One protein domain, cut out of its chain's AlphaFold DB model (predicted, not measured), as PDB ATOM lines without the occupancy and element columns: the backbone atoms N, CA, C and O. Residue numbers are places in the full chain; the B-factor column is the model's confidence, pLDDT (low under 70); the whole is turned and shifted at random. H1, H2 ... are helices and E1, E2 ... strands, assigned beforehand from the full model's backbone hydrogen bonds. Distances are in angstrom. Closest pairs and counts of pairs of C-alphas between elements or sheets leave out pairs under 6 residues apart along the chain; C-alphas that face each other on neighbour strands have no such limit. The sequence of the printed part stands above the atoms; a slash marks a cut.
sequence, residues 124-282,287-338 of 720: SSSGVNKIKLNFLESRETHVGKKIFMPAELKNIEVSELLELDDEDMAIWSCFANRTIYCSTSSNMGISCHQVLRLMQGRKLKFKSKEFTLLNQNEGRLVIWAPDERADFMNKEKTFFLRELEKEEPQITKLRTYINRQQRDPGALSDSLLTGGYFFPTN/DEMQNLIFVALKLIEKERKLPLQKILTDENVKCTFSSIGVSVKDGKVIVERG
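This is residues 124 to 282 and 287 to 338 of the 720 residues of an uncharacterized protein of Candidatus Melainabacteria bacterium RIFCSPLOWO2_12_FULL_35_11 (UniProt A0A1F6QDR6). A parallel four-strand sheet, E5 E4 E1 E6, forms a core between helix layers, with H5 and H6 over one face and H7 over the other. H8 and H10 pack on H7, with H9 and the hairpin of E7 and E8 beyond; H1, with H2, H3 and H4 round it, makes a helical group off the starts of E1 and E4, and the hairpin of E2 and E3 follows H5. The 211 printed residues include ten named helices and eight strands, ordered H1 H2 H3 H4 E1 H5 E2 E3 E4 H6 E5 H7 E6 H8 H9 H10 E7 E8. The class is mixed; the whole is compact, with a radius of gyration of the C-alphas of 19.6 A and spans of 55 by 49 by 27 A.

E5 (252 to 257), E4 (220 to 226), E1 (179 to 183) and E6 (277 to 280) pair through N 253 and O 221, 2.9 A, N 180 and O 220, 2.8 A, and N 181 and O 277, 2.8 A. In three layers, helices on both faces, H5 (186 to 201) runs along E4 at a height of 9.6 A and H6 (235 to 246) along E5 at 7.7 A on the same face, while H7 (260 to 274) runs along E1 at 7.2 A on the opposite face. E4, H6, E5 form a strand-helix-strand unit, its parallel strands neighbours; E5, H7, E6 form a split one, with E4 and E1 between; both crossovers are right-handed. H8 (287 to 304) touches H7, closest C-alphas Ala 296 and Pro 265, 4.8 A; H10 (315 to 323) touches it at Val 317 and Leu 272, 4.6 A. H9 (308 to 312) only just touches H8, with 3 pairs of C-alphas within 8 A. E7 (326 to 329) and E8 (332 to 335) form a hairpin, N 327 and O 334 2.9 A apart. H1 (125 to 138) touches H4 (166 to 175), closest C-alphas Lys 132 and Met 169, 6.6 A, and H2 (150 to 154), and only just H3 (160 to 163), with 3 pairs. E2 (203 to 206) and E3 (209 to 212) form a hairpin, N 204 and O 211 2.7 A apart. Every O i to N i+4 pair is within hydrogen-bond range in H1, H2, H4, H5, H6, H8, H9 and H10, and 9 of 11 in H7; H3 is too short for one.

H8 is 26.1 A long, H5 22.2 A, H7 22.1 A, H1 20.1 A and E4 19.5 A. H1 begins at C-alpha 125 (156.718, 114.028, 131.712); E8 ends at C-alpha 335 (152.618, 87.349, 115.154).

The farthest C-alphas, Asn 155 and Asp 231, are 60.2 A apart. Residues 283 to 286 are not printed; C-alphas 282 and 287 are 13.7 A apart. H1 to H2 is a long link. pLDDT is under 70 at residues 185 to 186 and 230 to 232.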
ATOM      1  N   SER A 124     157.162 111.586 127.466       94.69
ATOM      2  CA  SER A 124     157.656 112.748 128.206       94.69
ATOM      3  C   SER A 124     156.849 112.958 129.493       94.69
ATOM      4  O   SER A 124     155.670 112.599 129.567       94.69
ATOM      5  N   SER A 125     157.428 113.652 130.478       91.00
ATOM      6  CA  SER A 125     156.718 114.028 131.712       91.00
ATOM      7  C   SER A 125     155.412 114.781 131.426       91.00
ATOM      8  O   SER A 125     154.396 114.544 132.072       91.00
ATOM      9  N   SER A 126     155.394 115.632 130.393       92.19
ATOM     10  CA  SER A 126     154.176 116.311 129.933       92.19
ATOM     11  C   SER A 126     153.104 115.345 129.413       92.19
ATOM     12  O   SER A 126     151.916 115.572 129.639       92.19
ATOM     13  N   GLY A 127     153.504 114.257 128.750       93.69
ATOM     14  CA  GLY A 127     152.600 113.214 128.274       93.69
ATOM     15  C   GLY A 127     151.957 112.433 129.419       93.69
ATOM     16  O   GLY A 127     150.743 112.233 129.408       93.69
ATOM     17  N   VAL A 128     152.738 112.061 130.438       93.06
ATOM     18  CA  VAL A 128     152.219 111.388 131.644       93.06
ATOM     19  C   VAL A 128     151.265 112.305 132.412       93.06
ATOM     20  O   VAL A 128     150.158 111.894 132.760       93.06
ATOM     21  N   ASN A 129     151.624 113.579 132.590       94.19
ATOM     22  CA  ASN A 129     150.762 114.559 133.256       94.19
ATOM     23  C   ASN A 129     149.425 114.748 132.532       94.19
ATOM     24  O   ASN A 129     148.391 114.891 133.177       94.19
ATOM     25  N   LYS A 130     149.417 114.690 131.194       94.94
ATOM     26  CA  LYS A 130     148.176 114.742 130.413       94.94
ATOM     27  C   LYS A 130     147.259 113.553 130.713       94.94
ATOM     28  O   LYS A 130     146.055 113.741 130.834       94.94
ATOM     29  N   ILE A 131     147.810 112.347 130.865       95.62
ATOM     30  CA  ILE A 131     147.029 111.157 131.244       95.62
ATOM     31  C   ILE A 131     146.417 111.353 132.633       95.62
ATOM     32  O   ILE A 131     145.216 111.152 132.799       95.62
ATOM     33  N   LYS A 132     147.215 111.816 133.602       96.75
ATOM     34  CA  LYS A 132     146.761 112.091 134.973       96.75
ATOM     35  C   LYS A 132     145.650 113.142 135.028       96.75
ATOM     36  O   LYS A 132     144.655 112.954 135.721       96.75
ATOM     37  N   LEU A 133     145.774 114.221 134.257       96.12
ATOM     38  CA  LEU A 133     144.735 115.249 134.160       96.12
ATOM     39  C   LEU A 133     143.452 114.712 133.515       96.12
ATOM     40  O   LEU A 133     142.372 114.953 134.049       96.12
ATOM     41  N   ASN A 134     143.561 113.937 132.432       96.12
ATOM     42  CA  ASN A 134     142.402 113.308 131.792       96.12
ATOM     43  C   ASN A 134     141.685 112.336 132.743       96.12
ATOM     44  O   ASN A 134     140.458 112.262 132.745       96.12
ATOM     45  N   PHE A 135     142.442 111.598 133.557       97.50
ATOM     46  CA  PHE A 135     141.885 110.712 134.574       97.50
ATOM     47  C   PHE A 135     141.041 111.486 135.590       97.50
ATOM     48  O   PHE A 135     139.877 111.139 135.806       97.50
ATOM     49  N   LEU A 136     141.597 112.560 136.168       97.25
ATOM     50  CA  LEU A 136     140.887 113.426 137.112       97.25
ATOM     51  C   LEU A 136     139.649 114.072 136.473       97.25
ATOM     52  O   LEU A 136     138.584 114.094 137.086       97.25
ATOM     53  N   GLU A 137     139.759 114.540 135.228       96.75
ATOM     54  CA  GLU A 137     138.639 115.094 134.457       96.75
ATOM     55  C   GLU A 137     137.509 114.075 134.250       96.75
ATOM     56  O   GLU A 137     136.322 114.421 134.261       96.75
ATOM     57  N   SER A 138     137.849 112.794 134.090       96.44
ATOM     58  CA  SER A 138     136.851 111.750 133.878       96.44
ATOM     59  C   SER A 138     136.139 111.320 135.167       96.44
ATOM     60  O   SER A 138     135.047 110.763 135.061       96.44
ATOM     61  N   ARG A 139     136.677 111.608 136.363       96.75
ATOM     62  CA  ARG A 139     136.121 111.117 137.641       96.75
ATOM     63  C   ARG A 139     134.727 111.656 137.945       96.75
ATOM     64  O   ARG A 139     134.473 112.866 137.935       96.75
ATOM     65  N   GLU A 140     133.845 110.735 138.315       95.38
ATOM     66  CA  GLU A 140     132.445 111.000 138.624       95.38
ATOM     67  C   GLU A 140     132.040 110.425 139.983       95.38
ATOM     68  O   GLU A 140     132.570 109.432 140.472       95.38
ATOM     69  N   THR A 141     131.071 111.082 140.613       91.06
ATOM     70  CA  THR A 141     130.346 110.549 141.770       91.06
ATOM     71  C   THR A 141     129.464 109.372 141.344       91.06
ATOM     72  O   THR A 141     129.166 109.202 140.165       91.06
ATOM     73  N   HIS A 142     128.948 108.607 142.309       85.25
ATOM     74  CA  HIS A 142     128.020 107.496 142.045       85.25
ATOM     75  C   HIS A 142     126.743 107.899 141.273       85.25
ATOM     76  O   HIS A 142     126.128 107.051 140.639       85.25
ATOM     77  N   VAL A 143     126.357 109.182 141.296       85.88
ATOM     78  CA  VAL A 143     125.224 109.735 140.524       85.88
ATOM     79  C   VAL A 143     125.641 110.364 139.185       85.88
ATOM     80  O   VAL A 143     124.857 111.092 138.583       85.88
ATOM     81  N   GLY A 144     126.883 110.161 138.733       87.69
ATOM     82  CA  GLY A 144     127.383 110.660 137.444       87.69
ATOM     83  C   GLY A 144     127.768 112.146 137.417       87.69
ATOM     84  O   GLY A 144     127.977 112.717 136.351       87.69
ATOM     85  N   LYS A 145     127.859 112.822 138.572       93.12
ATOM     86  CA  LYS A 145     128.346 114.217 138.630       93.12
ATOM     87  C   LYS A 145     129.870 114.258 138.655       93.12
ATOM     88  O   LYS A 145     130.460 113.530 139.452       93.12
ATOM     89  N   LYS A 146     130.487 115.149 137.870       96.12
ATOM     90  CA  LYS A 146     131.942 115.377 137.878       96.12
ATOM     91  C   LYS A 146     132.451 115.761 139.266       96.12
ATOM     92  O   LYS A 146     131.852 116.597 139.940       96.12
ATOM     93  N   ILE A 147     133.558 115.142 139.672       96.06
ATOM     94  CA  ILE A 147     134.197 115.383 140.974       96.06
ATOM     95  C   ILE A 147     135.148 116.579 140.910       96.06
ATOM     96  O   ILE A 147     135.225 117.361 141.861       96.06
ATOM     97  N   PHE A 148     135.851 116.737 139.788       95.81
ATOM     98  CA  PHE A 148     136.772 117.842 139.540       95.81
ATOM     99  C   PHE A 148     136.186 118.789 138.496       95.81
ATOM    100  O   PHE A 148     135.833 118.379 137.391       95.81
ATOM    101  N   MET A 149     136.081 120.066 138.850       93.38
ATOM    102  CA  MET A 149     135.622 121.114 137.947       93.38
ATOM    103  C   MET A 149     136.781 121.609 137.068       93.38
ATOM    104  O   MET A 149     137.925 121.647 137.527       93.38
ATOM    105  N   PRO A 150     136.520 122.093 135.838       92.06
ATOM    106  CA  PRO A 150     137.580 122.555 134.934       92.06
ATOM    107  C   PRO A 150     138.495 123.640 135.520       92.06
ATOM    108  O   PRO A 150     139.681 123.689 135.202       92.06
ATOM    109  N   ALA A 151     137.960 124.514 136.380       91.88
ATOM    110  CA  ALA A 151     138.750 125.543 137.056       91.88
ATOM    111  C   ALA A 151     139.736 124.947 138.074       91.88
ATOM    112  O   ALA A 151     140.847 125.445 138.208       91.88
ATOM    113  N   GLU A 152     139.353 123.864 138.754       91.94
ATOM    114  CA  GLU A 152     140.223 123.167 139.703       91.94
ATOM    115  C   GLU A 152     141.363 122.470 138.966       91.94
ATOM    116  O   GLU A 152     142.511 122.610 139.369       91.94
ATOM    117  N   LEU A 153     141.062 121.793 137.851       92.25
ATOM    118  CA  LEU A 153     142.053 121.080 137.040       92.25
ATOM    119  C   LEU A 153     143.126 122.011 136.461       92.25
ATOM    120  O   LEU A 153     144.296 121.643 136.416       92.25
ATOM    121  N   LYS A 154     142.747 123.233 136.057       90.31
ATOM    122  CA  LYS A 154     143.691 124.256 135.567       90.31
ATOM    123  C   LYS A 154     144.670 124.741 136.635       90.31
ATOM    124  O   LYS A 154     145.749 125.205 136.283       90.31
ATOM    125  N   ASN A 155     144.287 124.641 137.904       91.56
ATOM    126  CA  ASN A 155     145.071 125.101 139.045       91.56
ATOM    127  C   ASN A 155     145.843 123.958 139.726       91.56
ATOM    128  O   ASN A 155     146.349 124.151 140.827       91.56
ATOM    129  N   ILE A 156     145.894 122.761 139.128       92.81
ATOM    130  CA  ILE A 156     146.723 121.666 139.637       92.81
ATOM    131  C   ILE A 156     148.162 121.887 139.178       92.81
ATOM    132  O   ILE A 156     148.442 121.953 137.979       92.81
ATOM    133  N   GLU A 157     149.078 121.973 140.136       91.69
ATOM    134  CA  GLU A 157     150.504 122.037 139.860       91.69
ATOM    135  C   GLU A 157     151.046 120.663 139.444       91.69
ATOM    136  O   GLU A 157     150.556 119.607 139.850       91.69
ATOM    137  N   VAL A 158     152.112 120.658 138.641       89.25
ATOM    138  CA  VAL A 158     152.755 119.414 138.180       89.25
ATOM    139  C   VAL A 158     153.281 118.572 139.347       89.25
ATOM    140  O   VAL A 158     153.225 117.347 139.288       89.25
ATOM    141  N   SER A 159     153.771 119.222 140.403       91.12
ATOM    142  CA  SER A 159     154.220 118.586 141.647       91.12
ATOM    143  C   SER A 159     153.110 117.769 142.309       91.12
ATOM    144  O   SER A 159     153.371 116.671 142.787       91.12
ATOM    145  N   GLU A 160     151.869 118.255 142.283       92.19
ATOM    146  CA  GLU A 160     150.716 117.585 142.894       92.19
ATOM    147  C   GLU A 160     150.313 116.328 142.114       92.19
ATOM    148  O   GLU A 160     149.897 115.334 142.698       92.19
ATOM    149  N   LEU A 161     150.499 116.308 140.789       92.88
ATOM    150  CA  LEU A 161     150.220 115.117 139.974       92.88
ATOM    151  C   LEU A 161     151.133 113.927 140.315       92.88
ATOM    152  O   LEU A 161     150.827 112.797 139.933       92.88
ATOM    153  N   LEU A 162     152.237 114.143 141.036       89.94
ATOM    154  CA  LEU A 162     153.091 113.059 141.526       89.94
ATOM    155  C   LEU A 162     152.409 112.217 142.616       89.94
ATOM    156  O   LEU A 162     152.816 111.079 142.819       89.94
ATOM    157  N   GLU A 163     151.360 112.731 143.271       91.56
ATOM    158  CA  GLU A 163     150.569 111.979 144.259       91.56
ATOM    159  C   GLU A 163     149.732 110.859 143.623       91.56
ATOM    160  O   GLU A 163     149.348 109.907 144.301       91.56
ATOM    161  N   LEU A 164     149.431 110.965 142.324       94.19
ATOM    162  CA  LEU A 164     148.700 109.935 141.593       94.19
ATOM    163  C   LEU A 164     149.656 108.828 141.157       94.19
ATOM    164  O   LEU A 164     150.612 109.086 140.423       94.19
ATOM    165  N   ASP A 165     149.348 107.598 141.555       94.44
ATOM    166  CA  ASP A 165     150.109 106.410 141.186       94.44
ATOM    167  C   ASP A 165     149.990 106.114 139.681       94.44
ATOM    168  O   ASP A 165     148.896 106.001 139.120       94.44
ATOM    169  N   ASP A 166     151.136 105.959 139.017       94.06
ATOM    170  CA  ASP A 166     151.216 105.639 137.593       94.06
ATOM    171  C   ASP A 166     150.564 104.287 137.270       94.06
ATOM    172  O   ASP A 166     149.995 104.119 136.192       94.06
ATOM    173  N   GLU A 167     150.586 103.331 138.203       95.38
ATOM    174  CA  GLU A 167     149.910 102.049 138.009       95.38
ATOM    175  C   GLU A 167     148.380 102.205 138.022       95.38
ATOM    176  O   GLU A 167     147.693 101.492 137.295       95.38
ATOM    177  N   ASP A 168     147.821 103.144 138.801       96.94
ATOM    178  CA  ASP A 168     146.374 103.428 138.781       96.94
ATOM    179  C   ASP A 168     145.977 104.048 137.445       96.94
ATOM    180  O   ASP A 168     144.967 103.675 136.844       96.94
ATOM    181  N   MET A 169     146.818 104.949 136.933       96.88
ATOM    182  CA  MET A 169     146.607 105.553 135.621       96.88
ATOM    183  C   MET A 169     146.676 104.509 134.508       96.88
ATOM    184  O   MET A 169     145.877 104.573 133.576       96.88
ATOM    185  N   ALA A 170     147.591 103.542 134.605       97.19
ATOM    186  CA  ALA A 170     147.694 102.452 133.643       97.19
ATOM    187  C   ALA A 170     146.447 101.555 133.665       97.19
ATOM    188  O   ALA A 170     145.896 101.263 132.605       97.19
ATOM    189  N   ILE A 171     145.941 101.182 134.849       97.62
ATOM    190  CA  ILE A 171     144.693 100.405 134.975       97.62
ATOM    191  C   ILE A 171     143.519 101.161 134.347       97.62
ATOM    192  O   ILE A 171     142.789 100.602 133.525       97.62
ATOM    193  N   TRP A 172     143.356 102.440 134.698       98.06
ATOM    194  CA  TRP A 172     142.302 103.276 134.133       98.06
ATOM    195  C   TRP A 172     142.428 103.399 132.609       98.06
ATOM    196  O   TRP A 172     141.462 103.144 131.890       98.06
ATOM    197  N   SER A 173     143.621 103.728 132.109       96.12
ATOM    198  CA  SER A 173     143.895 103.885 130.677       96.12
ATOM    199  C   SER A 173     143.577 102.603 129.905       96.12
ATOM    200  O   SER A 173     142.964 102.649 128.834       96.12
ATOM    201  N   CYS A 174     143.914 101.444 130.479       96.56
ATOM    202  CA  CYS A 174     143.606 100.156 129.884       96.56
ATOM    203  C   CYS A 174     142.100  99.906 129.788       96.56
ATOM    204  O   CYS A 174     141.639  99.545 128.705       96.56
ATOM    205  N   PHE A 175     141.349 100.056 130.882       97.50
ATOM    206  CA  PHE A 175     140.017  99.445 130.999       97.50
ATOM    207  C   PHE A 175     138.843 100.419 131.045       97.50
ATOM    208  O   PHE A 175     137.707  99.978 130.892       97.50
ATOM    209  N   ALA A 176     139.064 101.729 131.175       96.31
ATOM    210  CA  ALA A 176     137.955 102.683 131.209       96.31
ATOM    211  C   ALA A 176     137.141 102.683 129.906       96.31
ATOM    212  O   ALA A 176     135.910 102.696 129.942       96.31
ATOM    213  N   ASN A 177     137.830 102.621 128.758       90.94
ATOM    214  CA  ASN A 177     137.223 102.847 127.441       90.94
ATOM    215  C   ASN A 177     137.309 101.662 126.470       90.94
ATOM    216  O   ASN A 177     136.614 101.667 125.452       90.94
ATOM    217  N   ARG A 178     138.144 100.656 126.749       94.88
ATOM    218  CA  ARG A 178     138.321  99.499 125.863       94.88
ATOM    219  C   ARG A 178     137.498  98.320 126.356       94.88
ATOM    220  O   ARG A 178     137.535  97.967 127.531       94.88
ATOM    221  N   THR A 179     136.766  97.704 125.436       97.44
ATOM    222  CA  THR A 179     135.956  96.519 125.724       97.44
ATOM    223  C   THR A 179     136.833  95.275 125.782       97.44
ATOM    224  O   THR A 179     137.661  95.053 124.900       97.44
ATOM    225  N   ILE A 180     136.616  94.437 126.788       97.88
ATOM    226  CA  ILE A 180     137.174  93.090 126.866       97.88
ATOM    227  C   ILE A 180     136.228  92.132 126.142       97.88
ATOM    228  O   ILE A 180     135.047  92.053 126.472       97.88
ATOM    229  N   TYR A 181     136.752  91.378 125.184       96.56
ATOM    230  CA  TYR A 181     136.068  90.287 124.500       96.56
ATOM    231  C   TYR A 181     136.577  88.971 125.064       96.56
ATOM    232  O   TYR A 181     137.630  88.465 124.673       96.56
ATOM    233  N   CYS A 182     135.827  88.438 126.024       92.88
ATOM    234  CA  CYS A 182     136.161  87.189 126.685       92.88
ATOM    235  C   CYS A 182     135.660  86.021 125.835       92.88
ATOM    236  O   CYS A 182     134.445  85.818 125.698       92.88
ATOM    237  N   SER A 183     136.587  85.240 125.276       82.69
ATOM    238  CA  SER A 183     136.232  84.017 124.575       82.69
ATOM    239  C   SER A 183     136.024  82.907 125.612       82.69
ATOM    240  O   SER A 183     136.962  82.314 126.142       82.69
ATOM    241  N   THR A 184     134.740  82.685 125.925       71.81
ATOM    242  CA  THR A 184     134.124  81.572 126.682       71.81
ATOM    243  C   THR A 184     134.490  81.319 128.154       71.81
ATOM    244  O   THR A 184     135.202  82.071 128.792       71.81
ATOM    245  N   SER A 185     133.878  80.251 128.680       62.69
ATOM    246  CA  SER A 185     133.510  79.866 130.042       62.69
ATOM    247  C   SER A 185     132.716  80.927 130.804       62.69
ATOM    248  O   SER A 185     133.172  82.053 130.989       62.69
ATOM    249  N   SER A 186     131.525  80.537 131.286       69.12
ATOM    250  CA  SER A 186     130.727  81.348 132.214       69.12
ATOM    251  C   SER A 186     131.621  81.903 133.314       69.12
ATOM    252  O   SER A 186     131.623  83.097 133.548       69.12
ATOM    253  N   ASN A 187     132.483  81.060 133.879       81.06
ATOM    254  CA  ASN A 187     133.296  81.406 135.035       81.06
ATOM    255  C   ASN A 187     134.430  82.386 134.711       81.06
ATOM    256  O   ASN A 187     134.726  83.233 135.545       81.06
ATOM    257  N   MET A 188     135.042  82.329 133.519       85.44
ATOM    258  CA  MET A 188     136.010  83.354 133.098       85.44
ATOM    259  C   MET A 188     135.316  84.687 132.817       85.44
ATOM    260  O   MET A 188     135.790  85.722 133.269       85.44
ATOM    261  N   GLY A 189     134.164  84.667 132.140       90.06
ATOM    262  CA  GLY A 189     133.352  85.868 131.937       90.06
ATOM    263  C   GLY A 189     132.887  86.496 133.259       90.06
ATOM    264  O   GLY A 189     133.065  87.695 133.455       90.06
ATOM    265  N   ILE A 190     132.374  85.679 134.187       90.19
ATOM    266  CA  ILE A 190     132.000  86.070 135.558       90.19
ATOM    267  C   ILE A 190     133.221  86.646 136.289       90.19
ATOM    268  O   ILE A 190     133.135  87.732 136.849       90.19
ATOM    269  N   SER A 191     134.384  85.990 136.213       92.44
ATOM    270  CA  SER A 191     135.616  86.474 136.853       92.44
ATOM    271  C   SER A 191     136.068  87.822 136.283       92.44
ATOM    272  O   SER A 191     136.381  88.735 137.040       92.44
ATOM    273  N   CYS A 192     136.058  87.998 134.956       95.00
ATOM    274  CA  CYS A 192     136.356  89.281 134.313       95.00
ATOM    275  C   CYS A 192     135.387  90.379 134.770       95.00
ATOM    276  O   CYS A 192     135.824  91.491 135.066       95.00
ATOM    277  N   HIS A 193     134.091  90.065 134.857       95.44
ATOM    278  CA  HIS A 193     133.083  90.977 135.388       95.44
ATOM    279  C   HIS A 193     133.421  91.377 136.832       95.44
ATOM    280  O   HIS A 193     133.493  92.564 137.144       95.44
ATOM    281  N   GLN A 194     133.688  90.400 137.701       95.44
ATOM    282  CA  GLN A 194     134.021  90.622 139.109       95.44
ATOM    283  C   GLN A 194     135.281  91.482 139.269       95.44
ATOM    284  O   GLN A 194     135.279  92.409 140.075       95.44
ATOM    285  N   VAL A 195     136.328  91.264 138.464       96.88
ATOM    286  CA  VAL A 195     137.528  92.119 138.486       96.88
ATOM    287  C   VAL A 195     137.194  93.568 138.112       96.88
ATOM    288  O   VAL A 195     137.644  94.489 138.796       96.88
ATOM    289  N   LEU A 196     136.377  93.794 137.076       97.44
ATOM    290  CA  LEU A 196     135.937  95.146 136.715       97.44
ATOM    291  C   LEU A 196     135.134  95.793 137.853       97.44
ATOM    292  O   LEU A 196     135.369  96.958 138.171       97.44
ATOM    293  N   ARG A 197     134.257  95.041 138.533       96.62
ATOM    294  CA  ARG A 197     133.536  95.538 139.717       96.62
ATOM    295  C   ARG A 197     134.468  95.874 140.879       96.62
ATOM    296  O   ARG A 197     134.279  96.907 141.519       96.62
ATOM    297  N   LEU A 198     135.519  95.088 141.116       96.75
ATOM    298  CA  LEU A 198     136.544  95.423 142.113       96.75
ATOM    299  C   LEU A 198     137.266  96.733 141.762       96.75
ATOM    300  O   LEU A 198     137.453  97.584 142.631       96.75
ATOM    301  N   MET A 199     137.610  96.948 140.487       97.62
ATOM    302  CA  MET A 199     138.199  98.211 140.021       97.62
ATOM    303  C   MET A 199     137.235  99.397 140.193       97.62
ATOM    304  O   MET A 199     137.656 100.488 140.575       97.62
ATOM    305  N   GLN A 200     135.934  99.196 139.976       96.38
ATOM    306  CA  GLN A 200     134.910 100.216 140.226       96.38
ATOM    307  C   GLN A 200     134.666 100.480 141.718       96.38
ATOM    308  O   GLN A 200     134.253 101.575 142.089       96.38
ATOM    309  N   GLY A 201     134.917  99.498 142.584       95.12
ATOM    310  CA  GLY A 201     134.833  99.636 144.040       95.12
ATOM    311  C   GLY A 201     136.094 100.220 144.683       95.12
ATOM    312  O   GLY A 201     136.051 100.690 145.824       95.12
ATOM    313  N   ARG A 202     137.230 100.220 143.972       96.25
ATOM    314  CA  ARG A 202     138.514 100.679 144.506       96.25
ATOM    315  C   ARG A 202     138.531 102.195 144.676       96.25
ATOM    316  O   ARG A 202     138.645 102.937 143.708       96.25
ATOM    317  N   LYS A 203     138.469 102.653 145.927       95.88
ATOM    318  CA  LYS A 203     138.533 104.073 146.298       95.88
ATOM    319  C   LYS A 203     139.957 104.623 146.237       95.88
ATOM    320  O   LYS A 203     140.876 103.980 146.735       95.88
ATOM    321  N   LEU A 204     140.108 105.827 145.707       95.88
ATOM    322  CA  LEU A 204     141.327 106.629 145.629       95.88
ATOM    323  C   LEU A 204     141.061 108.008 146.244       95.88
ATOM    324  O   LEU A 204     139.908 108.431 146.363       95.88
ATOM    325  N   LYS A 205     142.124 108.708 146.648       95.38
ATOM    326  CA  LYS A 205     142.033 110.050 147.237       95.38
ATOM    327  C   LYS A 205     143.025 111.000 146.581       95.38
ATOM    328  O   LYS A 205     144.180 110.640 146.405       95.38
ATOM    329  N   PHE A 206     142.571 112.210 146.268       96.19
ATOM    330  CA  PHE A 206     143.408 113.304 145.766       96.19
ATOM    331  C   PHE A 206     142.795 114.650 146.175       96.19
ATOM    332  O   PHE A 206     141.583 114.831 146.038       96.19
ATOM    333  N   LYS A 207     143.601 115.580 146.712       92.19
ATOM    334  CA  LYS A 207     143.139 116.881 147.257       92.19
ATOM    335  C   LYS A 207     141.885 116.776 148.143       92.19
ATOM    336  O   LYS A 207     140.903 117.490 147.945       92.19
ATOM    337  N   SER A 208     141.892 115.841 149.094       90.25
ATOM    338  CA  SER A 208     140.768 115.564 150.012       90.25
ATOM    339  C   SER A 208     139.461 115.094 149.353       90.25
ATOM    340  O   SER A 208     138.458 114.933 150.047       90.25
ATOM    341  N   LYS A 209     139.450 114.834 148.040       94.75
ATOM    342  CA  LYS A 209     138.316 114.231 147.332       94.75
ATOM    343  C   LYS A 209     138.521 112.729 147.213       94.75
ATOM    344  O   LYS A 209     139.617 112.274 146.898       94.75
ATOM    345  N   GLU A 210     137.455 111.978 147.454       95.62
ATOM    346  CA  GLU A 210     137.413 110.527 147.277       95.62
ATOM    347  C   GLU A 210     136.647 110.186 145.995       95.62
ATOM    348  O   GLU A 210     135.586 110.748 145.726       95.62
ATOM    349  N   PHE A 211     137.196 109.274 145.199       96.12
ATOM    350  CA  PHE A 211     136.610 108.778 143.952       96.12
ATOM    351  C   PHE A 211     137.054 107.337 143.710       96.12
ATOM    352  O   PHE A 211     137.863 106.809 144.467       96.12
ATOM    353  N   THR A 212     136.529 106.676 142.684       96.19
ATOM    354  CA  THR A 212     136.879 105.284 142.371       96.19
ATOM    355  C   THR A 212     137.881 105.194 141.218       96.19
ATOM    356  O   THR A 212     137.986 106.118 140.407       96.19
ATOM    357  N   LEU A 213     138.641 104.097 141.145       97.19
ATOM    358  CA  LEU A 213     139.627 103.836 140.088       97.19
ATOM    359  C   LEU A 213     138.965 103.718 138.709       97.19
ATOM    360  O   LEU A 213     139.453 104.302 137.744       97.19
ATOM    361  N   LEU A 214     137.808 103.060 138.625       97.62
ATOM    362  CA  LEU A 214     136.884 103.152 137.492       97.62
ATOM    363  C   LEU A 214     135.551 103.746 137.961       97.62
ATOM    364  O   LEU A 214     135.092 103.450 139.065       97.62
ATOM    365  N   ASN A 215     134.915 104.580 137.144       97.31
ATOM    366  CA  ASN A 215     133.532 104.996 137.379       97.31
ATOM    367  C   ASN A 215     132.589 103.784 137.235       97.31
ATOM    368  O   ASN A 215     132.914 102.805 136.568       97.31
ATOM    369  N   GLN A 216     131.381 103.855 137.801       94.06
ATOM    370  CA  GLN A 216     130.430 102.725 137.811       94.06
ATOM    371  C   GLN A 216     129.973 102.262 136.407       94.06
ATOM    372  O   GLN A 216     129.481 101.148 136.248       94.06
ATOM    373  N   ASN A 217     130.140 103.111 135.389       92.31
ATOM    374  CA  ASN A 217     129.840 102.856 133.975       92.31
ATOM    375  C   ASN A 217     131.098 102.635 133.100       92.31
ATOM    376  O   ASN A 217     130.974 102.464 131.884       92.31
ATOM    377  N   GLU A 218     132.296 102.678 133.688       96.44
ATOM    378  CA  GLU A 218     133.576 102.394 133.027       96.44
ATOM    379  C   GLU A 218     133.943 100.910 133.181       96.44
ATOM    380  O   GLU A 218     133.594 100.282 134.175       96.44
ATOM    381  N   GLY A 219     134.682 100.346 132.222       95.75
ATOM    382  CA  GLY A 219     134.915  98.899 132.149       95.75
ATOM    383  C   GLY A 219     133.809  98.217 131.355       95.75
ATOM    384  O   GLY A 219     132.664  98.176 131.782       95.75
ATOM    385  N   ARG A 220     134.130  97.705 130.164       97.31
ATOM    386  CA  ARG A 220     133.154  97.047 129.281       97.31
ATOM    387  C   ARG A 220     133.574  95.618 129.008       97.31
ATOM    388  O   ARG A 220     134.726  95.367 128.665       97.31
ATOM    389  N   LEU A 221     132.623  94.700 129.089       97.38
ATOM    390  CA  LEU A 221     132.837  93.278 128.883       97.38
ATOM    391  C   LEU A 221     131.808  92.718 127.901       97.38
ATOM    392  O   LEU A 221     130.604  92.934 128.028       97.38
ATOM    393  N   VAL A 222     132.292  91.950 126.935       96.56
ATOM    394  CA  VAL A 222     131.480  91.098 126.071       96.56
ATOM    395  C   VAL A 222     131.892  89.656 126.319       96.56
ATOM    396  O   VAL A 222     133.048  89.287 126.108       96.56
ATOM    397  N   ILE A 223     130.940  88.837 126.757       93.69
ATOM    398  CA  ILE A 223     131.152  87.408 126.987       93.69
ATOM    399  C   ILE A 223     130.597  86.650 125.784       93.69
ATOM    400  O   ILE A 223     129.393  86.676 125.530       93.69
ATOM    401  N   TRP A 224     131.470  85.947 125.063       90.81
ATOM    402  CA  TRP A 224     131.057  84.972 124.055       90.81
ATOM    403  C   TRP A 224     130.683  83.659 124.754       90.81
ATOM    404  O   TRP A 224     131.552  82.849 125.085       90.81
ATOM    405  N   ALA A 225     129.390  83.471 125.015       86.94
ATOM    406  CA  ALA A 225     128.811  82.343 125.738       86.94
ATOM    407  C   ALA A 225     128.143  81.324 124.791       86.94
ATOM    408  O   ALA A 225     127.717  81.680 123.695       86.94
ATOM    409  N   PRO A 226     128.021  80.045 125.180       80.75
ATOM    410  CA  PRO A 226     127.190  79.098 124.445       80.75
ATOM    411  C   PRO A 226     125.734  79.572 124.355       80.75
ATOM    412  O   PRO A 226     125.185  80.116 125.313       80.75
ATOM    413  N   ASP A 227     125.094  79.337 123.215       84.00
ATOM    414  CA  ASP A 227     123.646  79.477 123.073       84.00
ATOM    415  C   ASP A 227     122.918  78.446 123.959       84.00
ATOM    416  O   ASP A 227     123.409  77.337 124.158       84.00
ATOM    417  N   GLU A 228     121.730  78.775 124.469       79.00
ATOM    418  CA  GLU A 228     120.923  77.865 125.302       79.00
ATOM    419  C   GLU A 228     120.520  76.569 124.580       79.00
ATOM    420  O   GLU A 228     120.188  75.573 125.219       79.00
ATOM    421  N   ARG A 229     120.553  76.582 123.242       76.50
ATOM    422  CA  ARG A 229     120.305  75.414 122.390       76.50
ATOM    423  C   ARG A 229     121.536  74.523 122.226       76.50
ATOM    424  O   ARG A 229     121.405  73.442 121.656       76.50
ATOM    425  N   ALA A 230     122.717  74.972 122.653       69.62
ATOM    426  CA  ALA A 230     123.922  74.157 122.623       69.62
ATOM    427  C   ALA A 230     123.815  73.030 123.662       69.62
ATOM    428  O   ALA A 230     123.422  73.245 124.805       69.62
ATOM    429  N   ASP A 231     124.214  71.824 123.273       62.78
ATOM    430  CA  ASP A 231     124.193  70.609 124.098       62.78
ATOM    431  C   ASP A 231     125.150  70.660 125.305       62.78
ATOM    432  O   ASP A 231     124.999  69.895 126.257       62.78
ATOM    433  N   PHE A 232     126.105  71.595 125.288       66.12
ATOM    434  CA  PHE A 232     127.062  71.851 126.367       66.12
ATOM    435  C   PHE A 232     126.715  73.063 127.260       66.12
ATOM    436  O   PHE A 232     127.566  73.498 128.039       66.12
ATOM    437  N   MET A 233     125.503  73.628 127.158       72.94
ATOM    438  CA  MET A 233     125.026  74.721 128.018       72.94
ATOM    439  C   MET A 233     123.947  74.232 128.987       72.94
ATOM    440  O   MET A 233     122.992  73.579 128.578       72.94
ATOM    441  N   ASN A 234     124.067  74.565 130.277       73.44
ATOM    442  CA  ASN A 234     123.056  74.216 131.279       73.44
ATOM    443  C   ASN A 234     122.205  75.440 131.678       73.44
ATOM    444  O   ASN A 234     122.625  76.590 131.538       73.44
ATOM    445  N   LYS A 235     120.983  75.188 132.167       79.50
ATOM    446  CA  LYS A 235     120.008  76.246 132.507       79.50
ATOM    447  C   LYS A 235     120.511  77.198 133.589       79.50
ATOM    448  O   LYS A 235     120.265  78.395 133.518       79.50
ATOM    449  N   GLU A 236     121.212  76.651 134.571       81.00
ATOM    450  CA  GLU A 236     121.760  77.383 135.709       81.00
ATOM    451  C   GLU A 236     122.809  78.418 135.275       81.00
ATOM    452  O   GLU A 236     122.686  79.597 135.595       81.00
ATOM    453  N   LYS A 237     123.791  78.022 134.458       79.31
ATOM    454  CA  LYS A 237     124.788  78.945 133.899       79.31
ATOM    455  C   LYS A 237     124.138  79.996 133.006       79.31
ATOM    456  O   LYS A 237     124.566  81.148 133.022       79.31
ATOM    457  N   THR A 238     123.101  79.626 132.248       83.06
ATOM    458  CA  THR A 238     122.356  80.589 131.423       83.06
ATOM    459  C   THR A 238     121.690  81.635 132.305       83.06
ATOM    460  O   THR A 238     121.766  82.820 131.994       83.06
ATOM    461  N   PHE A 239     121.089  81.216 133.421       86.12
ATOM    462  CA  PHE A 239     120.495  82.126 134.391       86.12
ATOM    463  C   PHE A 239     121.537  83.106 134.948       86.12
ATOM    464  O   PHE A 239     121.358  84.310 134.790       86.12
ATOM    465  N   PHE A 240     122.663  82.617 135.481       85.19
ATOM    466  CA  PHE A 240     123.711  83.485 136.034       85.19
ATOM    467  C   PHE A 240     124.252  84.501 135.019       85.19
ATOM    468  O   PHE A 240     124.370  85.683 135.328       85.19
ATOM    469  N   LEU A 241     124.530  84.073 133.783       88.00
ATOM    470  CA  LEU A 241     125.007  84.982 132.737       88.00
ATOM    471  C   LEU A 241     123.974  86.056 132.382       88.00
ATOM    472  O   LEU A 241     124.339  87.208 132.150       88.00
ATOM    473  N   ARG A 242     122.687  85.696 132.336       90.19
ATOM    474  CA  ARG A 242     121.605  86.648 132.054       90.19
ATOM    475  C   ARG A 242     121.391  87.636 133.192       90.19
ATOM    476  O   ARG A 242     121.035  88.772 132.906       90.19
ATOM    477  N   GLU A 243     121.609  87.233 134.439       91.12
ATOM    478  CA  GLU A 243     121.569  88.166 135.568       91.12
ATOM    479  C   GLU A 243     122.725  89.171 135.499       91.12
ATOM    480  O   GLU A 243     122.480  90.367 135.635       91.12
ATOM    481  N   LEU A 244     123.939  88.734 135.140       90.75
ATOM    482  CA  LEU A 244     125.067  89.653 134.913       90.75
ATOM    483  C   LEU A 244     124.809  90.670 133.792       90.75
ATOM    484  O   LEU A 244     125.248  91.814 133.872       90.75
ATOM    485  N   GLU A 245     124.117  90.270 132.722       93.44
ATOM    486  CA  GLU A 245     123.771  91.171 131.613       93.44
ATOM    487  C   GLU A 245     122.750  92.250 132.017       93.44
ATOM    488  O   GLU A 245     122.729  93.324 131.415       93.44
ATOM    489  N   LYS A 246     121.911  91.979 133.024       95.06
ATOM    490  CA  LYS A 246     120.882  92.905 133.530       95.06
ATOM    491  C   LYS A 246     121.368  93.794 134.674       95.06
ATOM    492  O   LYS A 246     120.633  94.684 135.092       95.06
ATOM    493  N   GLU A 247     122.545  93.521 135.224       93.94
ATOM    494  CA  GLU A 247     123.085  94.265 136.356       93.94
ATOM    495  C   GLU A 247     123.344  95.733 135.983       93.94
ATOM    496  O   GLU A 247     123.962  96.012 134.957       93.94
ATOM    497  N   GLU A 248     122.914  96.674 136.831       91.06
ATOM    498  CA  GLU A 248     123.082  98.112 136.603       91.06
ATOM    499  C   GLU A 248     124.157  98.731 137.525       91.06
ATOM    500  O   GLU A 248     124.147  98.466 138.728       91.06
ATOM    501  N   PRO A 249     125.051  99.603 137.007       91.25
ATOM    502  CA  PRO A 249     125.152  99.995 135.602       91.25
ATOM    503  C   PRO A 249     125.632  98.855 134.708       91.25
ATOM    504  O   PRO A 249     126.559  98.120 135.072       91.25
ATOM    505  N   GLN A 250     125.021  98.742 133.529       94.56
ATOM    506  CA  GLN A 250     125.338  97.677 132.584       94.56
ATOM    507  C   GLN A 250     126.761  97.811 132.025       94.56
ATOM    508  O   GLN A 250     127.044  98.653 131.169       94.56
ATOM    509  N   ILE A 251     127.645  96.906 132.455       95.69
ATOM    510  CA  ILE A 251     129.007  96.767 131.914       95.69
ATOM    511  C   ILE A 251     129.201  95.515 131.058       95.69
ATOM    512  O   ILE A 251     130.183  95.419 130.322       95.69
ATOM    513  N   THR A 252     128.283  94.550 131.145       96.19
ATOM    514  CA  THR A 252     128.406  93.236 130.499       96.19
ATOM    515  C   THR A 252     127.349  93.040 129.426       96.19
ATOM    516  O   THR A 252     126.181  93.359 129.628       96.19
ATOM    517  N   LYS A 253     127.759  92.484 128.284       95.75
ATOM    518  CA  LYS A 253     126.868  92.026 127.211       95.75
ATOM    519  C   LYS A 253     127.184  90.589 126.833       95.75
ATOM    520  O   LYS A 253     128.353  90.197 126.806       95.75
ATOM    521  N   LEU A 254     126.160  89.819 126.486       93.25
ATOM    522  CA  LEU A 254     126.330  88.449 126.023       93.25
ATOM    523  C   LEU A 254     126.277  88.377 124.496       93.25
ATOM    524  O   LEU A 254     125.405  88.951 123.845       93.25
ATOM    525  N   ARG A 255     127.196  87.605 123.922       92.38
ATOM    526  CA  ARG A 255     127.117  87.104 122.548       92.38
ATOM    527  C   ARG A 255     127.039  85.594 122.584       92.38
ATOM    528  O   ARG A 255     127.760  84.978 123.362       92.38
ATOM    529  N   THR A 256     126.182  84.998 121.761       88.31
ATOM    530  CA  THR A 256     126.002  83.545 121.757       88.31
ATOM    531  C   THR A 256     126.645  82.876 120.549       88.31
ATOM    532  O   THR A 256     126.680  83.436 119.455       88.31
ATOM    533  N   TYR A 257     127.138  81.654 120.743       84.44
ATOM    534  CA  TYR A 257     127.597  80.774 119.668       84.44
ATOM    535  C   TYR A 257     126.984  79.379 119.809       84.44
ATOM    536  O   TYR A 257     126.710  78.916 120.915       84.44
ATOM    537  N   ILE A 258     126.800  78.689 118.682       78.69
ATOM    538  CA  ILE A 258     126.307  77.301 118.668       78.69
ATOM    539  C   ILE A 258     127.478  76.335 118.469       78.69
ATOM    540  O   ILE A 258     127.571  75.325 119.162       78.69
ATOM    541  N   ASN A 259     128.408  76.650 117.560       75.00
ATOM    542  CA  ASN A 259     129.600  75.834 117.331       75.00
ATOM    543  C   ASN A 259     130.800  76.428 118.087       75.00
ATOM    544  O   ASN A 259     131.119  77.604 117.921       75.00
ATOM    545  N   ARG A 260     131.496  75.607 118.885       71.31
ATOM    546  CA  ARG A 260     132.701  76.012 119.633       71.31
ATOM    547  C   ARG A 260     133.788  76.612 118.739       71.31
ATOM    548  O   ARG A 260     134.491  77.503 119.191       71.31
ATOM    549  N   GLN A 261     133.877  76.202 117.478       74.75
ATOM    550  CA  GLN A 261     134.843  76.744 116.521       74.75
ATOM    551  C   GLN A 261     134.554  78.200 116.102       74.75
ATOM    552  O   GLN A 261     135.431  78.876 115.581       74.75
ATOM    553  N   GLN A 262     133.343  78.719 116.345       79.25
ATOM    554  CA  GLN A 262     132.981  80.119 116.059       79.25
ATOM    555  C   GLN A 262     133.469  81.088 117.141       79.25
ATOM    556  O   GLN A 262     133.586  82.286 116.909       79.25
ATOM    557  N   ARG A 263     133.704  80.565 118.340       84.06
ATOM    558  CA  ARG A 263     133.869  81.304 119.590       84.06
ATOM    559  C   ARG A 263     135.104  82.194 119.609       84.06
ATOM    560  O   ARG A 263     134.972  83.401 119.772       84.06
ATOM    561  N   ASP A 264     136.288  81.602 119.463       86.88
ATOM    562  CA  ASP A 264     137.549  82.345 119.534       86.88
ATOM    563  C   ASP A 264     137.724  83.251 118.304       86.88
ATOM    564  O   ASP A 264     138.015  84.433 118.500       86.88
ATOM    565  N   PRO A 265     137.457  82.792 117.056       88.31
ATOM    566  CA  PRO A 265     137.514  83.675 115.891       88.31
ATOM    567  C   PRO A 265     136.502  84.822 115.959       88.31
ATOM    568  O   PRO A 265     136.824  85.946 115.583       88.31
ATOM    569  N   GLY A 266     135.290  84.561 116.462       90.81
ATOM    570  CA  GLY A 266     134.248  85.573 116.632       90.81
ATOM    571  C   GLY A 266     134.618  86.623 117.679       90.81
ATOM    572  O   GLY A 266     134.535  87.819 117.407       90.81
ATOM    573  N   ALA A 267     135.104  86.191 118.846       93.12
ATOM    574  CA  ALA A 267     135.574  87.097 119.891       93.12
ATOM    575  C   ALA A 267     136.783  87.936 119.440       93.12
ATOM    576  O   ALA A 267     136.822  89.139 119.710       93.12
ATOM    577  N   LEU A 268     137.740  87.342 118.716       95.06
ATOM    578  CA  LEU A 268     138.869  88.084 118.152       95.06
ATOM    579  C   LEU A 268     138.411  89.074 117.071       95.06
ATOM    580  O   LEU A 268     138.860  90.218 117.070       95.06
ATOM    581  N   SER A 269     137.495  88.667 116.187       94.75
ATOM    582  CA  SER A 269     136.909  89.536 115.158       94.75
ATOM    583  C   SER A 269     136.236  90.769 115.770       94.75
ATOM    584  O   SER A 269     136.539  91.903 115.390       94.75
ATOM    585  N   ASP A 270     135.385  90.572 116.781       95.69
ATOM    586  CA  ASP A 270     134.729  91.676 117.485       95.69
ATOM    587  C   ASP A 270     135.750  92.610 118.165       95.69
ATOM    588  O   ASP A 270     135.596  93.837 118.122       95.69
ATOM    589  N   SER A 271     136.809  92.051 118.761       97.12
ATOM    590  CA  SER A 271     137.895  92.841 119.347       97.12
ATOM    591  C   SER A 271     138.578  93.708 118.289       97.12
ATOM    592  O   SER A 271     138.695  94.917 118.483       97.12
ATOM    593  N   LEU A 272     138.955  93.122 117.147       96.88
ATOM    594  CA  LEU A 272     139.610  93.815 116.033       96.88
ATOM    595  C   LEU A 272     138.765  94.968 115.490       96.88
ATOM    596  O   LEU A 272     139.288  96.049 115.232       96.88
ATOM    597  N   LEU A 273     137.456  94.758 115.360       95.31
ATOM    598  CA  LEU A 273     136.525  95.765 114.850       95.31
ATOM    599  C   LEU A 273     136.333  96.957 115.796       95.31
ATOM    600  O   LEU A 273     135.917  98.029 115.352       95.31
ATOM    601  N   THR A 274     136.600  96.783 117.089       95.19
ATOM    602  CA  THR A 274     136.294  97.781 118.124       95.19
ATOM    603  C   THR A 274     137.517  98.349 118.836       95.19
ATOM    604  O   THR A 274     137.368  99.284 119.619       95.19
ATOM    605  N   GLY A 275     138.715  97.811 118.588       96.38
ATOM    606  CA  GLY A 275     139.924  98.199 119.318       96.38
ATOM    607  C   GLY A 275     139.969  97.623 120.735       96.38
ATOM    608  O   GLY A 275     140.656  98.158 121.610       96.38
ATOM    609  N   GLY A 276     139.193  96.565 120.986       96.81
ATOM    610  CA  GLY A 276     139.082  95.911 122.283       96.81
ATOM    611  C   GLY A 276     140.305  95.077 122.659       96.81
ATOM    612  O   GLY A 276     141.344  95.114 121.996       96.81
ATOM    613  N   TYR A 277     140.166  94.322 123.745       97.44
ATOM    614  CA  TYR A 277     141.086  93.250 124.110       97.44
ATOM    615  C   TYR A 277     140.463  91.893 123.812       97.44
ATOM    616  O   TYR A 277     139.311  91.655 124.167       97.44
ATOM    617  N   PHE A 278     141.249  90.980 123.253       96.06
ATOM    618  CA  PHE A 278     140.864  89.584 123.103       96.06
ATOM    619  C   PHE A 278     141.404  88.773 124.284       96.06
ATOM    620  O   PHE A 278     142.618  88.639 124.437       96.06
ATOM    621  N   PHE A 279     140.508  88.272 125.137       93.94
ATOM    622  CA  PHE A 279     140.845  87.519 126.347       93.94
ATOM    623  C   PHE A 279     140.404  86.060 126.184       93.94
ATOM    624  O   PHE A 279     139.224  85.752 126.391       93.94
ATOM    625  N   PRO A 280     141.316  85.156 125.793       87.06
ATOM    626  CA  PRO A 280     140.972  83.763 125.596       87.06
ATOM    627  C   PRO A 280     140.975  82.978 126.908       87.06
ATOM    628  O   PRO A 280     141.814  83.185 127.780       87.06
ATOM    629  N   THR A 281     140.049  82.025 127.037       76.00
ATOM    630  CA  THR A 281     139.994  81.131 128.213       76.00
ATOM    631  C   THR A 281     141.161  80.154 128.291       76.00
ATOM    632  O   THR A 281     141.599  79.802 129.391       76.00
ATOM    633  N   ASN A 282     141.622  79.687 127.132       77.62
ATOM    634  CA  ASN A 282     142.810  78.854 127.007       77.62
ATOM    635  C   ASN A 282     143.938  79.716 126.453       77.62
ATOM    636  O   ASN A 282     143.668  80.511 125.546       77.62
ATOM    637  N   ASP A 287     151.653  79.822 117.296       80.75
ATOM    638  CA  ASP A 287     151.128  79.043 116.172       80.75
ATOM    639  C   ASP A 287     149.596  79.076 116.139       80.75
ATOM    640  O   ASP A 287     148.985  79.325 115.099       80.75
ATOM    641  N   GLU A 288     148.956  78.930 117.302       81.69
ATOM    642  CA  GLU A 288     147.498  79.015 117.421       81.69
ATOM    643  C   GLU A 288     146.987  80.419 117.059       81.69
ATOM    644  O   GLU A 288     145.996  80.559 116.337       81.69
ATOM    645  N   MET A 289     147.696  81.468 117.490       87.44
ATOM    646  CA  MET A 289     147.367  82.853 117.157       87.44
ATOM    647  C   MET A 289     147.469  83.140 115.659       87.44
ATOM    648  O   MET A 289     146.623  83.867 115.138       87.44
ATOM    649  N   GLN A 290     148.451  82.573 114.946       85.56
ATOM    650  CA  GLN A 290     148.570  82.734 113.491       85.56
ATOM    651  C   GLN A 290     147.286  82.280 112.784       85.56
ATOM    652  O   GLN A 290     146.685  83.055 112.031       85.56
ATOM    653  N   ASN A 291     146.834  81.060 113.084       82.19
ATOM    654  CA  ASN A 291     145.619  80.488 112.504       82.19
ATOM    655  C   ASN A 291     144.375  81.279 112.920       82.19
ATOM    656  O   ASN A 291     143.535  81.627 112.087       82.19
ATOM    657  N   LEU A 292     144.280  81.635 114.201       86.94
ATOM    658  CA  LEU A 292     143.141  82.370 114.734       86.94
ATOM    659  C   LEU A 292     142.975  83.749 114.078       86.94
ATOM    660  O   LEU A 292     141.861  84.132 113.712       86.94
ATOM    661  N   ILE A 293     144.074  84.486 113.896       90.50
ATOM    662  CA  ILE A 293     144.075  85.803 113.247       90.50
ATOM    663  C   ILE A 293     143.674  85.682 111.782       90.50
ATOM    664  O   ILE A 293     142.863  86.481 111.312       90.50
ATOM    665  N   PHE A 294     144.203  84.688 111.064       88.00
ATOM    666  CA  PHE A 294     143.834  84.451 109.671       88.00
ATOM    667  C   PHE A 294     142.320  84.257 109.523       88.00
ATOM    668  O   PHE A 294     141.674  84.954 108.736       88.00
ATOM    669  N   VAL A 295     141.733  83.377 110.338       86.88
ATOM    670  CA  VAL A 295     140.292  83.092 110.305       86.88
ATOM    671  C   VAL A 295     139.477  84.322 110.700       86.88
ATOM    672  O   VAL A 295     138.513  84.660 110.013       86.88
ATOM    673  N   ALA A 296     139.870  85.039 111.757       91.25
ATOM    674  CA  ALA A 296     139.182  86.257 112.183       91.25
ATOM    675  C   ALA A 296     139.194  87.340 111.089       91.25
ATOM    676  O   ALA A 296     138.160  87.941 110.806       91.25
ATOM    677  N   LEU A 297     140.325  87.550 110.408       91.00
ATOM    678  CA  LEU A 297     140.419  88.498 109.295       91.00
ATOM    679  C   LEU A 297     139.530  88.085 108.117       91.00
ATOM    680  O   LEU A 297     138.833  88.935 107.567       91.00
ATOM    681  N   LYS A 298     139.483  86.792 107.771       88.88
ATOM    682  CA  LYS A 298     138.591  86.277 106.718       88.88
ATOM    683  C   LYS A 298     137.114  86.473 107.056       88.88
ATOM    684  O   LYS A 298     136.326  86.819 106.171       88.88
ATOM    685  N   LEU A 299     136.738  86.298 108.324       88.62
ATOM    686  CA  LEU A 299     135.387  86.604 108.801       88.62
ATOM    687  C   LEU A 299     135.067  88.093 108.617       88.62
ATOM    688  O   LEU A 299     134.033  88.418 108.033       88.62
ATOM    689  N   ILE A 300     135.978  88.990 109.007       91.44
ATOM    690  CA  ILE A 300     135.801  90.440 108.833       91.44
ATOM    691  C   ILE A 300     135.697  90.819 107.349       91.44
ATOM    692  O   ILE A 300     134.788  91.568 106.984       91.44
ATOM    693  N   GLU A 301     136.581  90.307 106.484       90.31
ATOM    694  CA  GLU A 301     136.544  90.548 105.031       90.31
ATOM    695  C   GLU A 301     135.172  90.188 104.451       90.31
ATOM    696  O   GLU A 301     134.565  90.980 103.723       90.31
ATOM    697  N   LYS A 302     134.653  89.014 104.825       89.06
ATOM    698  CA  LYS A 302     133.355  88.511 104.368       89.06
ATOM    699  C   LYS A 302     132.187  89.350 104.890       89.06
ATOM    700  O   LYS A 302     131.299  89.699 104.113       89.06
ATOM    701  N   GLU A 303     132.173  89.671 106.181       88.31
ATOM    702  CA  GLU A 303     131.076  90.409 106.819       88.31
ATOM    703  C   GLU A 303     131.025  91.875 106.381       88.31
ATOM    704  O   GLU A 303     129.947  92.418 106.131       88.31
ATOM    705  N   ARG A 304     132.188  92.522 106.256       88.94
ATOM    706  CA  ARG A 304     132.292  93.943 105.894       88.94
ATOM    707  C   ARG A 304     132.384  94.181 104.391       88.94
ATOM    708  O   ARG A 304     132.203  95.321 103.967       88.94
ATOM    709  N   LYS A 305     132.649  93.140 103.593       91.19
ATOM    710  CA  LYS A 305     132.927  93.238 102.149       91.19
ATOM    711  C   LYS A 305     134.056  94.236 101.852       91.19
ATOM    712  O   LYS A 305     133.967  95.030 100.916       91.19
ATOM    713  N   LEU A 306     135.099  94.225 102.685       90.25
ATOM    714  CA  LEU A 306     136.284  95.073 102.542       90.25
ATOM    715  C   LEU A 306     137.509  94.208 102.231       90.25
ATOM    716  O   LEU A 306     137.616  93.120 102.793       90.25
ATOM    717  N   PRO A 307     138.443  94.686 101.390       89.56
ATOM    718  CA  PRO A 307     139.701  93.986 101.162       89.56
ATOM    719  C   PRO A 307     140.598  94.068 102.403       89.56
ATOM    720  O   PRO A 307     140.628  95.104 103.080       89.56
ATOM    721  N   LEU A 308     141.386  93.018 102.647       87.94
ATOM    722  CA  LEU A 308     142.318  92.926 103.772       87.94
ATOM    723  C   LEU A 308     143.179  94.177 103.975       87.94
ATOM    724  O   LEU A 308     143.294  94.660 105.096       87.94
ATOM    725  N   GLN A 309     143.747  94.753 102.915       88.69
ATOM    726  CA  GLN A 309     144.629  95.920 103.029       88.69
ATOM    727  C   GLN A 309     143.928  97.105 103.701       88.69
ATOM    728  O   GLN A 309     144.550  97.818 104.482       88.69
ATOM    729  N   LYS A 310     142.626  97.288 103.453       90.62
ATOM    730  CA  LYS A 310     141.837  98.350 104.087       90.62
ATOM    731  C   LYS A 310     141.516  98.032 105.550       90.62
ATOM    732  O   LYS A 310     141.476  98.944 106.369       90.62
ATOM    733  N   ILE A 311     141.335  96.755 105.885       91.69
ATOM    734  CA  ILE A 311     141.163  96.301 107.273       91.69
ATOM    735  C   ILE A 311     142.449  96.554 108.072       91.69
ATOM    736  O   ILE A 311     142.392  97.102 109.165       91.69
ATOM    737  N   LEU A 312     143.619  96.234 107.512       92.62
ATOM    738  CA  LEU A 312     144.912  96.386 108.195       92.62
ATOM    739  C   LEU A 312     145.310  97.848 108.462       92.62
ATOM    740  O   LEU A 312     146.165  98.113 109.307       92.62
ATOM    741  N   THR A 313     144.702  98.803 107.754       92.00
ATOM    742  CA  THR A 313     144.901 100.239 107.994       92.00
ATOM    743  C   THR A 313     144.025 100.807 109.109       92.00
ATOM    744  O   THR A 313     144.303 101.919 109.552       92.00
ATOM    745  N   ASP A 314     143.007 100.072 109.563       93.62
ATOM    746  CA  ASP A 314     142.080 100.511 110.608       93.62
ATOM    747  C   ASP A 314     142.800 100.638 111.966       93.62
ATOM    748  O   ASP A 314     143.525  99.737 112.398       93.62
ATOM    749  N   GLU A 315     142.612 101.768 112.650       94.50
ATOM    750  CA  GLU A 315     143.250 102.036 113.944       94.50
ATOM    751  C   GLU A 315     142.756 101.092 115.051       94.50
ATOM    752  O   GLU A 315     143.538 100.713 115.925       94.50
ATOM    753  N   ASN A 316     141.504 100.629 114.993       95.56
ATOM    754  CA  ASN A 316     140.975  99.634 115.931       95.56
ATOM    755  C   ASN A 316     141.683  98.285 115.766       95.56
ATOM    756  O   ASN A 316     142.046  97.633 116.754       95.56
ATOM    757  N   VAL A 317     141.944  97.896 114.517       95.12
ATOM    758  CA  VAL A 317     142.675  96.667 114.190       95.12
ATOM    759  C   VAL A 317     144.104  96.760 114.712       95.12
ATOM    760  O   VAL A 317     144.543  95.870 115.439       95.12
ATOM    761  N   LYS A 318     144.807  97.867 114.435       94.38
ATOM    762  CA  LYS A 318     146.173  98.105 114.940       94.38
ATOM    763  C   LYS A 318     146.239  98.113 116.468       94.38
ATOM    764  O   LYS A 318     147.154  97.526 117.044       94.38
ATOM    765  N   CYS A 319     145.268  98.748 117.124       94.06
ATOM    766  CA  CYS A 319     145.177  98.807 118.583       94.06
ATOM    767  C   CYS A 319     145.025  97.407 119.196       94.06
ATOM    768  O   CYS A 319     145.757  97.035 120.118       94.06
ATOM    769  N   THR A 320     144.123  96.597 118.635       96.56
ATOM    770  CA  THR A 320     143.927  95.210 119.070       96.56
ATOM    771  C   THR A 320     145.185  94.385 118.818       96.56
ATOM    772  O   THR A 320     145.677  93.750 119.748       96.56
ATOM    773  N   PHE A 321     145.758  94.441 117.613       95.94
ATOM    774  CA  PHE A 321     146.987  93.726 117.259       95.94
ATOM    775  C   PHE A 321     148.147  94.031 118.205       95.94
ATOM    776  O   PHE A 321     148.758  93.099 118.724       95.94
ATOM    777  N   SER A 322     148.377  95.302 118.533       92.56
ATOM    778  CA  SER A 322     149.398  95.690 119.511       92.56
ATOM    779  C   SER A 322     149.194  94.994 120.867       92.56
ATOM    780  O   SER A 322     150.135  94.433 121.431       92.56
ATOM    781  N   SER A 323     147.949  94.928 121.357       92.56
ATOM    782  CA  SER A 323     147.632  94.298 122.652       92.56
ATOM    783  C   SER A 323     147.863  92.783 122.695       92.56
ATOM    784  O   SER A 323     148.190  92.241 123.753       92.56
ATOM    785  N   ILE A 324     147.759  92.106 121.547       93.19
ATOM    786  CA  ILE A 324     147.987  90.659 121.410       93.19
ATOM    787  C   ILE A 324     149.371  90.326 120.831       93.19
ATOM    788  O   ILE A 324     149.625  89.183 120.472       93.19
ATOM    789  N   GLY A 325     150.286  91.302 120.748       91.25
ATOM    790  CA  GLY A 325     151.654  91.069 120.277       91.25
ATOM    791  C   GLY A 325     151.752  90.758 118.784       91.25
ATOM    792  O   GLY A 325     152.513  89.881 118.376       91.25
ATOM    793  N   VAL A 326     150.967  91.468 117.981       93.25
ATOM    794  CA  VAL A 326     150.913  91.350 116.526       93.25
ATOM    795  C   VAL A 326     151.257  92.702 115.906       93.25
ATOM    796  O   VAL A 326     150.774  93.743 116.352       93.25
ATOM    797  N   SER A 327     152.076  92.697 114.860       92.75
ATOM    798  CA  SER A 327     152.434  93.893 114.094       92.75
ATOM    799  C   SER A 327     152.098  93.726 112.612       92.75
ATOM    800  O   SER A 327     151.913  92.614 112.124       92.75
ATOM    801  N   VAL A 328     151.974  94.834 111.878       91.12
ATOM    802  CA  VAL A 328     151.779  94.814 110.420       91.12
ATOM    803  C   VAL A 328     153.038  95.366 109.760       91.12
ATOM    804  O   VAL A 328     153.405  96.513 110.009       91.12
ATOM    805  N   LYS A 329     153.702  94.558 108.931       87.69
ATOM    806  CA  LYS A 329     154.922  94.919 108.191       87.69
ATOM    807  C   LYS A 329     154.729  94.593 106.715       87.69
ATOM    808  O   LYS A 329     154.355  93.474 106.385       87.69
ATOM    809  N   ASP A 330     154.935  95.573 105.837       84.44
ATOM    810  CA  ASP A 330     154.822  95.415 104.376       84.44
ATOM    811  C   ASP A 330     153.507  94.755 103.915       84.44
ATOM    812  O   ASP A 330     153.483  93.887 103.043       84.44
ATOM    813  N   GLY A 331     152.390  95.131 104.551       82.44
ATOM    814  CA  GLY A 331     151.065  94.569 104.262       82.44
ATOM    815  C   GLY A 331     150.840  93.141 104.775       82.44
ATOM    816  O   GLY A 331     149.812  92.547 104.459       82.44
ATOM    817  N   LYS A 332     151.771  92.597 105.568       86.25
ATOM    818  CA  LYS A 332     151.683  91.279 106.209       86.25
ATOM    819  C   LYS A 332     151.515  91.417 107.709       86.25
ATOM    820  O   LYS A 332     152.065  92.326 108.326       86.25
ATOM    821  N   VAL A 333     150.779  90.487 108.296       90.56
ATOM    822  CA  VAL A 333     150.561  90.404 109.737       90.56
ATOM    823  C   VAL A 333     151.640  89.513 110.340       90.56
ATOM    824  O   VAL A 333     151.823  88.378 109.912       90.56
ATOM    825  N   ILE A 334     152.378  90.022 111.319       90.94
ATOM    826  CA  ILE A 334     153.463  89.322 111.997       90.94
ATOM    827  C   ILE A 334     153.037  89.067 113.438       90.94
ATOM    828  O   ILE A 334     152.880  89.999 114.223       90.94
ATOM    829  N   VAL A 335     152.849  87.800 113.785       89.94
ATOM    830  CA  VAL A 335     152.618  87.349 115.154       89.94
ATOM    831  C   VAL A 335     153.971  87.271 115.840       89.94
ATOM    832  O   VAL A 335     154.851  86.520 115.415       89.94
ATOM    833  N   GLU A 336     154.163  88.056 116.893       89.25
ATOM    834  CA  GLU A 336     155.424  88.098 117.632       89.25
ATOM    835  C   GLU A 336     155.389  87.186 118.861       89.25
ATOM    836  O   GLU A 336     156.419  86.614 119.225       89.25
ATOM    837  N   ARG A 337     154.206  87.002 119.458       87.50
ATOM    838  CA  ARG A 337     153.963  86.151 120.631       87.50
ATOM    839  C   ARG A 337     152.514  85.652 120.681       87.50
ATOM    840  O   ARG A 337     151.658  86.193 119.987       87.50
ATOM    841  N   GLY A 338     152.269  84.644 121.516       88.12
ATOM    842  CA  GLY A 338     150.930  84.177 121.871       88.12
ATOM    843  C   GLY A 338     150.220  85.068 122.901       88.12
ATOM    844  O   GLY A 338     150.817  85.987 123.470       88.12
TER     845      GLY A 338